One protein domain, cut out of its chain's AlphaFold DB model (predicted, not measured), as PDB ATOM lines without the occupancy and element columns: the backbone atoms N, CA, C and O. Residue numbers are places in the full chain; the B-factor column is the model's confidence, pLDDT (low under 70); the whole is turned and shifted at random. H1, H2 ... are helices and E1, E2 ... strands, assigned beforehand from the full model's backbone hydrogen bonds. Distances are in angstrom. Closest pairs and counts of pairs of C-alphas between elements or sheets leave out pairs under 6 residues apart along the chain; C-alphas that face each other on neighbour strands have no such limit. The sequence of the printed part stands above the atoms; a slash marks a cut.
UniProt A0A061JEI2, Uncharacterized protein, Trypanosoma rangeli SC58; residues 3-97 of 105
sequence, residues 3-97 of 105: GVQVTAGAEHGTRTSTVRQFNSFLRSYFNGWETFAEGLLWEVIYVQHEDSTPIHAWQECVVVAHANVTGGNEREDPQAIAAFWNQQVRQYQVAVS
ATOM      1  N   GLY A   3     -34.352   0.866  17.290       79.12
ATOM      2  CA  GLY A   3     -33.524  -0.292  17.619       79.12
ATOM      3  C   GLY A   3     -33.117  -1.033  16.348       79.12
ATOM      4  O   GLY A   3     -33.963  -1.317  15.503       79.12
ATOM      5  N   VAL A   4     -31.833  -1.358  16.206       81.94
ATOM      6  CA  VAL A   4     -31.340  -2.165  15.082       81.94
ATOM      7  C   VAL A   4     -30.975  -3.547  15.594       81.94
ATOM      8  O   VAL A   4     -30.105  -3.680  16.456       81.94
ATOM      9  N   GLN A   5     -31.625  -4.571  15.048       80.44
ATOM     10  CA  GLN A   5     -31.286  -5.962  15.317       80.44
ATOM     11  C   GLN A   5     -30.702  -6.589  14.053       80.44
ATOM     12  O   GLN A   5     -31.352  -6.630  13.011       80.44
ATOM     13  N   VAL A   6     -29.481  -7.110  14.164       80.81
ATOM     14  CA  VAL A   6     -28.804  -7.833  13.084       80.81
ATOM     15  C   VAL A   6     -28.834  -9.324  13.407       80.81
ATOM     16  O   VAL A   6     -28.389  -9.727  14.480       80.81
ATOM     17  N   THR A   7     -29.366 -10.149  12.505       68.25
ATOM     18  CA  THR A   7     -29.410 -11.611  12.681       68.25
ATOM     19  C   THR A   7     -29.220 -12.340  11.355       68.25
ATOM     20  O   THR A   7     -29.687 -11.877  10.318       68.25
ATOM     21  N   ALA A   8     -28.547 -13.492  11.401       65.25
ATOM     22  CA  ALA A   8     -28.432 -14.428  10.280       65.25
ATOM     23  C   ALA A   8     -29.384 -15.638  10.408       65.25
ATOM     24  O   ALA A   8     -29.552 -16.386   9.449       65.25
ATOM     25  N   GLY A   9     -29.981 -15.851  11.589       62.81
ATOM     26  CA  GLY A   9     -30.823 -17.012  11.901       62.81
ATOM     27  C   GLY A   9     -32.321 -16.704  11.873       62.81
ATOM     28  O   GLY A   9     -32.716 -15.558  12.070       62.81
ATOM     29  N   ALA A  10     -33.133 -17.749  11.666       56.81
ATOM     30  CA  ALA A  10     -34.580 -17.688  11.423       56.81
ATOM     31  C   ALA A  10     -35.473 -17.647  12.685       56.81
ATOM     32  O   ALA A  10     -36.699 -17.628  12.571       56.81
ATOM     33  N   GLU A  11     -34.903 -17.701  13.895       61.31
ATOM     34  CA  GLU A  11     -35.711 -17.693  15.121       61.31
ATOM     35  C   GLU A  11     -36.108 -16.253  15.467       61.31
ATOM     36  O   GLU A  11     -35.250 -15.398  15.706       61.31
ATOM     37  N   HIS A  12     -37.412 -15.963  15.425       63.69
ATOM     38  CA  HIS A  12     -37.885 -14.576  15.411       63.69
ATOM     39  C   HIS A  12     -38.909 -14.214  16.499       63.69
ATOM     40  O   HIS A  12     -39.220 -13.039  16.679       63.69
ATOM     41  N   GLY A  13     -39.344 -15.168  17.328       65.94
ATOM     42  CA  GLY A  13     -40.225 -14.863  18.457       65.94
ATOM     43  C   GLY A  13     -39.570 -13.914  19.465       65.94
ATOM     44  O   GLY A  13     -38.484 -14.189  19.982       65.94
ATOM     45  N   THR A  14     -40.250 -12.813  19.793       78.00
ATOM     46  CA  THR A  14     -39.782 -11.897  20.836       78.00
ATOM     47  C   THR A  14     -40.351 -12.340  22.183       78.00
ATOM     48  O   THR A  14     -41.558 -12.498  22.356       78.00
ATOM     49  N   ARG A  15     -39.483 -12.584  23.168       83.50
ATOM     50  CA  ARG A  15     -39.917 -12.921  24.530       83.50
ATOM     51  C   ARG A  15     -40.116 -11.654  25.345       83.50
ATOM     52  O   ARG A  15     -39.297 -10.739  25.284       83.50
ATOM     53  N   THR A  16     -41.132 -11.662  26.202       84.38
ATOM     54  CA  THR A  16     -41.413 -10.550  27.126       84.38
ATOM     55  C   THR A  16     -40.203 -10.203  28.004       84.38
ATOM     56  O   THR A  16     -39.903  -9.035  28.231       84.38
ATOM     57  N   SER A  17     -39.443 -11.212  28.446       81.75
ATOM     58  CA  SER A  17     -38.211 -11.013  29.217       81.75
ATOM     59  C   SER A  17     -37.131 -10.250  28.442       81.75
ATOM     60  O   SER A  17     -36.454  -9.410  29.033       81.75
ATOM     61  N   THR A  18     -37.006 -10.491  27.135       84.56
ATOM     62  CA  THR A  18     -36.071  -9.781  26.252       84.56
ATOM     63  C   THR A  18     -36.501  -8.329  26.045       84.56
ATOM     64  O   THR A  18     -35.674  -7.432  26.193       84.56
ATOM     65  N   VAL A  19     -37.791  -8.074  25.788       86.38
ATOM     66  CA  VAL A  19     -38.322  -6.699  25.648       86.38
ATOM     67  C   VAL A  19     -38.128  -5.907  26.937       86.38
ATOM     68  O   VAL A  19     -37.685  -4.762  26.903       86.38
ATOM     69  N   ARG A  20     -38.383  -6.533  28.090       87.12
ATOM     70  CA  ARG A  20     -38.159  -5.920  29.403       87.12
ATOM     71  C   ARG A  20     -36.701  -5.511  29.598       87.12
ATOM     72  O   ARG A  20     -36.427  -4.392  30.022       87.12
ATOM     73  N   GLN A  21     -35.763  -6.410  29.294       86.00
ATOM     74  CA  GLN A  21     -34.332  -6.109  29.399       86.00
ATOM     75  C   GLN A  21     -33.930  -4.971  28.457       86.00
ATOM     76  O   GLN A  21     -33.218  -4.063  28.877       86.00
ATOM     77  N   PHE A  22     -34.433  -4.980  27.221       85.38
ATOM     78  CA  PHE A  22     -34.204  -3.915  26.249       85.38
ATOM     79  C   PHE A  22     -34.709  -2.554  26.753       85.38
ATOM     80  O   PHE A  22     -33.941  -1.592  26.794       85.38
ATOM     81  N   ASN A  23     -35.956  -2.477  27.224       85.38
ATOM     82  CA  ASN A  23     -36.536  -1.241  27.760       85.38
ATOM     83  C   ASN A  23     -35.795  -0.749  29.011       85.38
ATOM     84  O   ASN A  23     -35.504   0.442  29.129       85.38
ATOM     85  N   SER A  24     -35.437  -1.656  29.926       87.00
ATOM     86  CA  SER A  24     -34.669  -1.317  31.129       87.00
ATOM     87  C   SER A  24     -33.287  -0.760  30.787       87.00
ATOM     88  O   SER A  24     -32.862   0.230  31.385       87.00
ATOM     89  N   PHE A  25     -32.614  -1.353  29.799       86.69
ATOM     90  CA  PHE A  25     -31.325  -0.872  29.320       86.69
ATOM     91  C   PHE A  25     -31.442   0.550  28.771       86.69
ATOM     92  O   PHE A  25     -30.701   1.428  29.198       86.69
ATOM     93  N   LEU A  26     -32.423   0.821  27.911       84.56
ATOM     94  CA  LEU A  26     -32.642   2.155  27.342       84.56
ATOM     95  C   LEU A  26     -32.972   3.203  28.400       84.56
ATOM     96  O   LEU A  26     -32.365   4.273  28.413       84.56
ATOM     97  N   ARG A  27     -33.866   2.868  29.333       87.81
ATOM     98  CA  ARG A  27     -34.223   3.729  30.465       87.81
ATOM     99  C   ARG A  27     -33.004   4.147  31.283       87.81
ATOM    100  O   ARG A  27     -32.977   5.260  31.794       87.81
ATOM    101  N   SER A  28     -31.988   3.288  31.385       89.25
ATOM    102  CA  SER A  28     -30.768   3.597  32.138       89.25
ATOM    103  C   SER A  28     -29.910   4.706  31.510       89.25
ATOM    104  O   SER A  28     -29.126   5.332  32.218       89.25
ATOM    105  N   TYR A  29     -30.081   4.990  30.213       88.00
ATOM    106  CA  TYR A  29     -29.316   6.024  29.507       88.00
ATOM    107  C   TYR A  29     -29.955   7.413  29.546       88.00
ATOM    108  O   TYR A  29     -29.263   8.399  29.294       88.00
ATOM    109  N   PHE A  30     -31.251   7.517  29.850       86.06
ATOM    110  CA  PHE A  30     -31.988   8.777  29.750       86.06
ATOM    111  C   PHE A  30     -32.603   9.175  31.092       86.06
ATOM    112  O   PHE A  30     -33.513   8.528  31.609       86.06
ATOM    113  N   ASN A  31     -32.147  10.306  31.630       90.06
ATOM    114  CA  ASN A  31     -32.809  10.943  32.765       90.06
ATOM    115  C   ASN A  31     -34.210  11.416  32.354       90.06
ATOM    116  O   ASN A  31     -34.380  11.991  31.281       90.06
ATOM    117  N   GLY A  32     -35.206  11.206  33.218       88.62
ATOM    118  CA  GLY A  32     -36.591  11.586  32.914       88.62
ATOM    119  C   GLY A  32     -37.239  10.719  31.829       88.62
ATOM    120  O   GLY A  32     -38.106  11.204  31.107       88.62
ATOM    121  N   TRP A  33     -36.811   9.456  31.718       88.50
ATOM    122  CA  TRP A  33     -37.300   8.482  30.740       88.50
ATOM    123  C   TRP A  33     -38.825   8.476  30.574       88.50
ATOM    124  O   TRP A  33     -39.297   8.494  29.447       88.50
ATOM    125  N   GLU A  34     -39.578   8.539  31.674       85.38
ATOM    126  CA  GLU A  34     -41.049   8.509  31.663       85.38
ATOM    127  C   GLU A  34     -41.633   9.622  30.788       85.38
ATOM    128  O   GLU A  34     -42.412   9.355  29.881       85.38
ATOM    129  N   THR A  35     -41.185  10.861  30.998       89.56
ATOM    130  CA  THR A  35     -41.621  12.019  30.205       89.56
ATOM    131  C   THR A  35     -41.070  11.968  28.782       89.56
ATOM    132  O   THR A  35     -41.746  12.360  27.836       89.56
ATOM    133  N   PHE A  36     -39.834  11.493  28.610       86.19
ATOM    134  CA  PHE A  36     -39.214  11.394  27.292       86.19
ATOM    135  C   PHE A  36     -39.924  10.367  26.398       86.19
ATOM    136  O   PHE A  36     -40.127  10.630  25.215       86.19
ATOM    137  N   ALA A  37     -40.323   9.223  26.955       86.44
ATOM    138  CA  ALA A  37     -40.883   8.095  26.219       86.44
ATOM    139  C   ALA A  37     -42.304   8.340  25.689       86.44
ATOM    140  O   ALA A  37     -42.651   7.777  24.650       86.44
ATOM    141  N   GLU A  38     -43.098   9.194  26.346       85.75
ATOM    142  CA  GLU A  38     -44.485   9.512  25.960       85.75
ATOM    143  C   GLU A  38     -44.612  10.040  24.521       85.75
ATOM    144  O   GLU A  38     -45.593   9.755  23.837       85.75
ATOM    145  N   GLY A  39     -43.614  10.792  24.044       85.31
ATOM    146  CA  GLY A  39     -43.604  11.372  22.697       85.31
ATOM    147  C   GLY A  39     -42.856  10.549  21.645       85.31
ATOM    148  O   GLY A  39     -42.708  11.008  20.509       85.31
ATOM    149  N   LEU A  40     -42.323   9.373  21.995       88.06
ATOM    150  CA  LEU A  40     -41.478   8.604  21.084       88.06
ATOM    151  C   LEU A  40     -42.295   7.754  20.116       88.06
ATOM    152  O   LEU A  40     -43.156   6.969  20.502       88.06
ATOM    153  N   LEU A  41     -41.906   7.817  18.844       90.31
ATOM    154  CA  LEU A  41     -42.201   6.754  17.888       90.31
ATOM    155  C   LEU A  41     -41.210   5.614  18.104       90.31
ATOM    156  O   LEU A  41     -40.001   5.851  18.164       90.31
ATOM    157  N   TRP A  42     -41.708   4.393  18.239       92.19
ATOM    158  CA  TRP A  42     -40.906   3.213  18.532       92.19
ATOM    159  C   TRP A  42     -40.747   2.365  17.285       92.19
ATOM    160  O   TRP A  42     -41.744   1.966  16.694       92.19
ATOM    161  N   GLU A  43     -39.510   2.091  16.882       92.44
ATOM    162  CA  GLU A  43     -39.224   1.353  15.653       92.44
ATOM    163  C   GLU A  43     -38.116   0.321  15.887       92.44
ATOM    164  O   GLU A  43     -37.108   0.606  16.538       92.44
ATOM    165  N   VAL A  44     -38.292  -0.874  15.330       89.69
ATOM    166  CA  VAL A  44     -37.285  -1.935  15.275       89.69
ATOM    167  C   VAL A  44     -37.029  -2.282  13.818       89.69
ATOM    168  O   VAL A  44     -37.954  -2.592  13.066       89.69
ATOM    169  N   ILE A  45     -35.760  -2.225  13.423       90.31
ATOM    170  CA  ILE A  45     -35.312  -2.551  12.072       90.31
ATOM    171  C   ILE A  45     -34.501  -3.843  12.136       90.31
ATOM    172  O   ILE A  45     -33.413  -3.884  12.719       90.31
ATOM    173  N   TYR A  46     -35.030  -4.890  11.512       88.31
ATOM    174  CA  TYR A  46     -34.342  -6.154  11.305       88.31
ATOM    175  C   TYR A  46     -33.452  -6.049  10.075       88.31
ATOM    176  O   TYR A  46     -33.935  -5.973   8.946       88.31
ATOM    177  N   VAL A  47     -32.144  -6.051  10.295       88.00
ATOM    178  CA  VAL A  47     -31.149  -6.040   9.226       88.00
ATOM    179  C   VAL A  47     -30.663  -7.470   9.029       88.00
ATOM    180  O   VAL A  47     -30.079  -8.066   9.937       88.00
ATOM    181  N   GLN A  48     -30.935  -8.034   7.858       84.19
ATOM    182  CA  GLN A  48     -30.671  -9.441   7.561       84.19
ATOM    183  C   GLN A  48     -29.803  -9.594   6.317       84.19
ATOM    184  O   GLN A  48     -29.815  -8.730   5.441       84.19
ATOM    185  N   HIS A  49     -29.054 -10.695   6.233       85.44
ATOM    186  CA  HIS A  49     -28.355 -11.050   4.999       85.44
ATOM    187  C   HIS A  49     -29.374 -11.371   3.897       85.44
ATOM    188  O   HIS A  49     -30.471 -11.841   4.193       85.44
ATOM    189  N   GLU A  50     -29.026 -11.147   2.629       85.00
ATOM    190  CA  GLU A  50     -29.918 -11.445   1.495       85.00
ATOM    191  C   GLU A  50     -30.336 -12.924   1.418       85.00
ATOM    192  O   GLU A  50     -31.446 -13.227   0.995       85.00
ATOM    193  N   ASP A  51     -29.477 -13.819   1.912       84.06
ATOM    194  CA  ASP A  51     -29.737 -15.264   1.986       84.06
ATOM    195  C   ASP A  51     -30.500 -15.697   3.255       84.06
ATOM    196  O   ASP A  51     -30.749 -16.887   3.458       84.06
ATOM    197  N   SER A  52     -30.836 -14.772   4.158       82.62
ATOM    198  CA  SER A  52     -31.601 -15.096   5.365       82.62
ATOM    199  C   SER A  52     -33.074 -15.346   5.042       82.62
ATOM    200  O   SER A  52     -33.644 -14.741   4.136       82.62
ATOM    201  N   THR A  53     -33.720 -16.204   5.837       84.06
ATOM    202  CA  THR A  53     -35.173 -16.400   5.767       84.06
ATOM    203  C   THR A  53     -35.885 -15.066   6.011       84.06
ATOM    204  O   THR A  53     -35.707 -14.490   7.088       84.06
ATOM    205  N   PRO A  54     -36.701 -14.567   5.064       80.69
ATOM    206  CA  PRO A  54     -37.353 -13.283   5.249       80.69
ATOM    207  C   PRO A  54     -38.419 -13.321   6.348       80.69
ATOM    208  O   PRO A  54     -39.106 -14.326   6.554       80.69
ATOM    209  N   ILE A  55     -38.599 -12.190   7.027       83.56
ATOM    210  CA  ILE A  55     -39.644 -12.015   8.031       83.56
ATOM    211  C   ILE A  55     -40.932 -11.599   7.319       83.56
ATOM    212  O   ILE A  55     -41.135 -10.444   6.957       83.56
ATOM    213  N   HIS A  56     -41.828 -12.561   7.115       83.31
ATOM    214  CA  HIS A  56     -43.108 -12.319   6.439       83.31
ATOM    215  C   HIS A  56     -44.250 -11.930   7.382       83.31
ATOM    216  O   HIS A  56     -45.311 -11.511   6.926       83.31
ATOM    217  N   ALA A  57     -44.042 -12.082   8.688       85.94
ATOM    218  CA  ALA A  57     -45.039 -11.806   9.707       85.94
ATOM    219  C   ALA A  57     -44.465 -10.891  10.781       85.94
ATOM    220  O   ALA A  57     -43.266 -10.909  11.073       85.94
ATOM    221  N   TRP A  58     -45.355 -10.117  11.388       85.56
ATOM    222  CA  TRP A  58     -45.044  -9.333  12.569       85.56
ATOM    223  C   TRP A  58     -44.486 -10.227  13.679       85.56
ATOM    224  O   TRP A  58     -45.062 -11.277  13.972       85.56
ATOM    225  N   GLN A  59     -43.373  -9.832  14.300       87.19
ATOM    226  CA  GLN A  59     -42.797 -10.596  15.403       87.19
ATOM    227  C   GLN A  59     -43.525 -10.253  16.687       87.19
ATOM    228  O   GLN A  59     -43.231  -9.248  17.335       87.19
ATOM    229  N   GLU A  60     -44.511 -11.071  17.035       89.00
ATOM    230  CA  GLU A  60     -45.287 -10.891  18.252       89.00
ATOM    231  C   GLU A  60     -44.429 -11.133  19.499       89.00
ATOM    232  O   GLU A  60     -43.589 -12.040  19.562       89.00
ATOM    233  N   CYS A  61     -44.663 -10.310  20.519       88.50
ATOM    234  CA  CYS A  61     -44.151 -10.554  21.853       88.50
ATOM    235  C   CYS A  61     -45.066 -11.547  22.562       88.50
ATOM    236  O   CYS A  61     -46.216 -11.232  22.880       88.50
ATOM    237  N   VAL A  62     -44.542 -12.742  22.835       84.38
ATOM    238  CA  VAL A  62     -45.285 -13.798  23.525       84.38
ATOM    239  C   VAL A  62     -45.100 -13.648  25.034       84.38
ATOM    240  O   VAL A  62     -43.973 -13.573  25.550       84.38
ATOM    241  N   VAL A  63     -46.222 -13.626  25.757       81.31
ATOM    242  CA  VAL A  63     -46.237 -13.720  27.219       81.31
ATOM    243  C   VAL A  63     -45.967 -15.171  27.589       81.31
ATOM    244  O   VAL A  63     -46.854 -16.020  27.573       81.31
ATOM    245  N   VAL A  64     -44.711 -15.470  27.897       70.94
ATOM    246  CA  VAL A  64     -44.346 -16.756  28.487       70.94
ATOM    247  C   VAL A  64     -44.509 -16.602  29.990       70.94
ATOM    248  O   VAL A  64     -43.828 -15.775  30.598       70.94
ATOM    249  N   ALA A  65     -45.422 -17.372  30.587       57.38
ATOM    250  CA  ALA A  65     -45.573 -17.440  32.033       57.38
ATOM    251  C   ALA A  65     -44.289 -18.028  32.637       57.38
ATOM    252  O   ALA A  65     -44.134 -19.243  32.759       57.38
ATOM    253  N   HIS A  66     -43.330 -17.172  32.975       55.59
ATOM    254  CA  HIS A  66     -42.209 -17.587  33.795       55.59
ATOM    255  C   HIS A  66     -42.706 -17.672  35.235       55.59
ATOM    256  O   HIS A  66     -43.128 -16.676  35.815       55.59
ATOM    257  N   ALA A  67     -42.683 -18.884  35.791       43.91
ATOM    258  CA  ALA A  67     -42.892 -19.108  37.209       43.91
ATOM    259  C   ALA A  67     -41.913 -18.231  38.004       43.91
ATOM    260  O   ALA A  67     -40.702 -18.393  37.871       43.91
ATOM    261  N   ASN A  68     -42.467 -17.287  38.767       46.31
ATOM    262  CA  ASN A  68     -41.875 -16.523  39.866       46.31
ATOM    263  C   ASN A  68     -40.341 -16.599  39.974       46.31
ATOM    264  O   ASN A  68     -39.814 -17.410  40.742       46.31
ATOM    265  N   VAL A  69     -39.619 -15.700  39.298       42.75
ATOM    266  CA  VAL A  69     -38.236 -15.404  39.697       42.75
ATOM    267  C   VAL A  69     -38.312 -14.386  40.827       42.75
ATOM    268  O   VAL A  69     -38.263 -13.175  40.649       42.75
ATOM    269  N   THR A  70     -38.481 -14.925  42.029       46.16
ATOM    270  CA  THR A  70     -38.345 -14.206  43.293       46.16
ATOM    271  C   THR A  70     -36.928 -13.644  43.397       46.16
ATOM    272  O   THR A  70     -35.990 -14.358  43.734       46.16
ATOM    273  N   GLY A  71     -36.759 -12.356  43.098       38.22
ATOM    274  CA  GLY A  71     -35.494 -11.668  43.360       38.22
ATOM    275  C   GLY A  71     -35.199 -10.499  42.434       38.22
ATOM    276  O   GLY A  71     -34.249 -10.554  41.665       38.22
ATOM    277  N   GLY A  72     -35.978  -9.421  42.540       39.75
ATOM    278  CA  GLY A  72     -35.589  -8.128  41.978       39.75
ATOM    279  C   GLY A  72     -36.769  -7.309  41.486       39.75
ATOM    280  O   GLY A  72     -37.109  -7.395  40.318       39.75
ATOM    281  N   ASN A  73     -37.364  -6.505  42.375       45.44
ATOM    282  CA  ASN A  73     -38.199  -5.331  42.073       45.44
ATOM    283  C   ASN A  73     -39.042  -5.420  40.778       45.44
ATOM    284  O   ASN A  73     -38.976  -4.531  39.929       45.44
ATOM    285  N   GLU A  74     -39.819  -6.492  40.620       52.81
ATOM    286  CA  GLU A  74     -40.630  -6.738  39.425       52.81
ATOM    287  C   GLU A  74     -41.804  -5.747  39.384       52.81
ATOM    288  O   GLU A  74     -42.824  -5.945  40.039       52.81
ATOM    289  N   ARG A  75     -41.635  -4.625  38.670       60.38
ATOM    290  CA  ARG A  75     -42.634  -3.542  38.586       60.38
ATOM    291  C   ARG A  75     -43.393  -3.454  37.260       60.38
ATOM    292  O   ARG A  75     -44.323  -2.662  37.181       60.38
ATOM    293  N   GLU A  76     -43.025  -4.225  36.240       67.88
ATOM    294  CA  GLU A  76     -43.657  -4.135  34.918       67.88
ATOM    295  C   GLU A  76     -44.445  -5.406  34.593       67.88
ATOM    296  O   GLU A  76     -43.894  -6.507  34.567       67.88
ATOM    297  N   ASP A  77     -45.745  -5.220  34.368       83.69
ATOM    298  CA  ASP A  77     -46.703  -6.253  33.981       83.69
ATOM    299  C   ASP A  77     -46.292  -6.883  32.630       83.69
ATOM    300  O   ASP A  77     -46.193  -6.161  31.629       83.69
ATOM    301  N   PRO A  78     -46.046  -8.210  32.559       84.88
ATOM    302  CA  PRO A  78     -45.711  -8.901  31.314       84.88
ATOM    303  C   PRO A  78     -46.707  -8.628  30.180       84.88
ATOM    304  O   PRO A  78     -46.313  -8.517  29.017       84.88
ATOM    305  N   GLN A  79     -47.987  -8.467  30.513       88.69
ATOM    306  CA  GLN A  79     -49.044  -8.155  29.563       88.69
ATOM    307  C   GLN A  79     -48.882  -6.737  29.007       88.69
ATOM    308  O   GLN A  79     -49.030  -6.537  27.802       88.69
ATOM    309  N   ALA A  80     -48.518  -5.767  29.850       88.50
ATOM    310  CA  ALA A  80     -48.245  -4.400  29.417       88.50
ATOM    311  C   ALA A  80     -47.010  -4.327  28.503       88.50
ATOM    312  O   ALA A  80     -47.031  -3.622  27.495       88.50
ATOM    313  N   ILE A  81     -45.964  -5.104  28.800       88.88
ATOM    314  CA  ILE A  81     -44.761  -5.194  27.957       88.88
ATOM    315  C   ILE A  81     -45.105  -5.790  26.583       88.88
ATOM    316  O   ILE A  81     -44.680  -5.264  25.552       88.88
ATOM    317  N   ALA A  82     -45.898  -6.864  26.553       90.44
ATOM    318  CA  ALA A  82     -46.336  -7.468  25.300       90.44
ATOM    319  C   ALA A  82     -47.244  -6.524  24.497       90.44
ATOM    320  O   ALA A  82     -47.070  -6.397  23.287       90.44
ATOM    321  N   ALA A  83     -48.170  -5.818  25.156       91.94
ATOM    322  CA  ALA A  83     -49.024  -4.822  24.515       91.94
ATOM    323  C   ALA A  83     -48.203  -3.674  23.914       91.94
ATOM    324  O   ALA A  83     -48.406  -3.324  22.753       91.94
ATOM    325  N   PHE A  84     -47.224  -3.147  24.656       90.94
ATOM    326  CA  PHE A  84     -46.288  -2.144  24.151       90.94
ATOM    327  C   PHE A  84     -45.605  -2.615  22.860       90.94
ATOM    328  O   PHE A  84     -45.677  -1.929  21.839       90.94
ATOM    329  N   TRP A  85     -45.014  -3.811  22.868       92.06
ATOM    330  CA  TRP A  85     -44.332  -4.351  21.693       92.06
ATOM    331  C   TRP A  85     -45.278  -4.583  20.511       92.06
ATOM    332  O   TRP A  85     -44.986  -4.196  19.382       92.06
ATOM    333  N   ASN A  86     -46.437  -5.190  20.761       91.62
ATOM    334  CA  ASN A  86     -47.364  -5.582  19.704       91.62
ATOM    335  C   ASN A  86     -48.129  -4.392  19.106       91.62
ATOM    336  O   ASN A  86     -48.559  -4.470  17.958       91.62
ATOM    337  N   GLN A  87     -48.321  -3.307  19.863       92.56
ATOM    338  CA  GLN A  87     -49.184  -2.193  19.458       92.56
ATOM    339  C   GLN A  87     -48.424  -0.900  19.154       92.56
ATOM    340  O   GLN A  87     -48.867  -0.132  18.299       92.56
ATOM    341  N   GLN A  88     -47.310  -0.635  19.842       92.19
ATOM    342  CA  GLN A  88     -46.611   0.653  19.757       92.19
ATOM    343  C   GLN A  88     -45.310   0.585  18.952       92.19
ATOM    344  O   GLN A  88     -44.935   1.578  18.330       92.19
ATOM    345  N   VAL A  89     -44.635  -0.568  18.924       91.75
ATOM    346  CA  VAL A  89     -43.359  -0.728  18.213       91.75
ATOM    347  C   VAL A  89     -43.615  -1.056  16.749       91.75
ATOM    348  O   VAL A  89     -44.146  -2.110  16.438       91.75
ATOM    349  N   ARG A  90     -43.216  -0.189  15.821       94.06
ATOM    350  CA  ARG A  90     -43.218  -0.476  14.381       94.06
ATOM    351  C   ARG A  90     -42.050  -1.378  14.014       94.06
ATOM    352  O   ARG A  90     -40.936  -1.166  14.474       94.06
ATOM    353  N   GLN A  91     -42.302  -2.377  13.178       90.50
ATOM    354  CA  GLN A  91     -41.285  -3.329  12.746       90.50
ATOM    355  C   GLN A  91     -41.023  -3.178  11.250       90.50
ATOM    356  O   GLN A  91     -41.956  -3.136  10.447       90.50
ATOM    357  N   TYR A  92     -39.746  -3.117  10.892       91.12
ATOM    358  CA  TYR A  92     -39.264  -3.020   9.519       91.12
ATOM    359  C   TYR A  92     -38.196  -4.077   9.277       91.12
ATOM    360  O   TYR A  92     -37.481  -4.472  10.196       91.12
ATOM    361  N   GLN A  93     -38.043  -4.502   8.029       88.31
ATOM    362  CA  GLN A  93     -36.983  -5.413   7.617       88.31
ATOM    363  C   GLN A  93     -36.205  -4.799   6.456       88.31
ATOM    364  O   GLN A  93     -36.789  -4.226   5.535       88.31
ATOM    365  N   VAL A  94     -34.884  -4.941   6.499       89.38
ATOM    366  CA  VAL A  94     -33.971  -4.548   5.430       89.38
ATOM    367  C   VAL A  94     -33.057  -5.729   5.128       89.38
ATOM    368  O   VAL A  94     -32.302  -6.178   5.990       89.38
ATOM    369  N   ALA A  95     -33.125  -6.224   3.895       87.69
ATOM    370  CA  ALA A  95     -32.183  -7.213   3.389       87.69
ATOM    371  C   ALA A  95     -30.908  -6.514   2.910       87.69
ATOM    372  O   ALA A  95     -30.961  -5.469   2.251       87.69
ATOM    373  N   VAL A  96     -29.758  -7.095   3.229       87.12
ATOM    374  CA  VAL A  96     -28.459  -6.544   2.874       87.12
ATOM    375  C   VAL A  96     -27.611  -7.583   2.165       87.12
ATOM    376  O   VAL A  96     -27.379  -8.675   2.676       87.12
ATOM    377  N   SER A  97     -27.133  -7.207   0.981       85.62
ATOM    378  CA  SER A  97     -26.238  -8.010   0.159       85.62
ATOM    379  C   SER A  97     -24.786  -7.583   0.343       85.62
ATOM    380  O   SER A  97     -24.486  -6.438   0.707       85.62
TER     381      SER A  97
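This is residues 3 to 97 of the 105 residues of an uncharacterized protein of Trypanosoma rangeli SC58 (UniProt A0A061JEI2). A narrow ribbon of three parallel strands, order E1 E2 E3, makes one end; towards the other, H1 and H3 meet crosswise, and residues 67 to 75 stick out. The 95 printed residues include, in order, E1 H1 H2 E2 H3 E3, mixed helices and strands. It is only just compact, close to loose: radius of gyration of the C-alphas 14.8 A, spans 43 by 32 by 21 A.

E1, residues 3 to 7, is parallel to E2, residues 42 to 49; N 5 and O 45 are 3.0 A apart. H1, residues 16 to 29, touches H3, residues 78 to 87, with residues 16 to 20 alone, about perpendicular at 82 degrees; their closest C-alphas, Thr 16 and Ala 82, are 6.1 A apart. H2, residues 33 to 37, is close to H1 but not clearly touching: the closest C-alphas, Arg 27 and Trp 33, are 5.7 A apart. H3 only grazes the sheet, with residues 83 to 87. E3, residues 89 to 96, is parallel to E2; N 46 and O 92 are 2.8 A apart. Both strand-helix-strand units, parallel neighbour strands joined through helices (E1, H1 H2, E2 and E2, H3, E3), have right-handed crossovers. O i to N i+4 pairs are within hydrogen-bond range throughout H2 and H3, and 9 of 10 in H1.

E1 begins at C-alpha 3 (-33.524, -0.292, 17.619); E3 ends at C-alpha 96 (-28.459, -6.544, 2.874). H1 is 20.7 A long, E2 23.3 A, E3 22.2 A.

The farthest C-alphas, Thr 70 and Ser 97, are 45.2 A apart. The printed part has no cut. The link E2 to H3 is long, 28 residues. pLDDT is under 70 in residues 7 to 13 and 65 to 76.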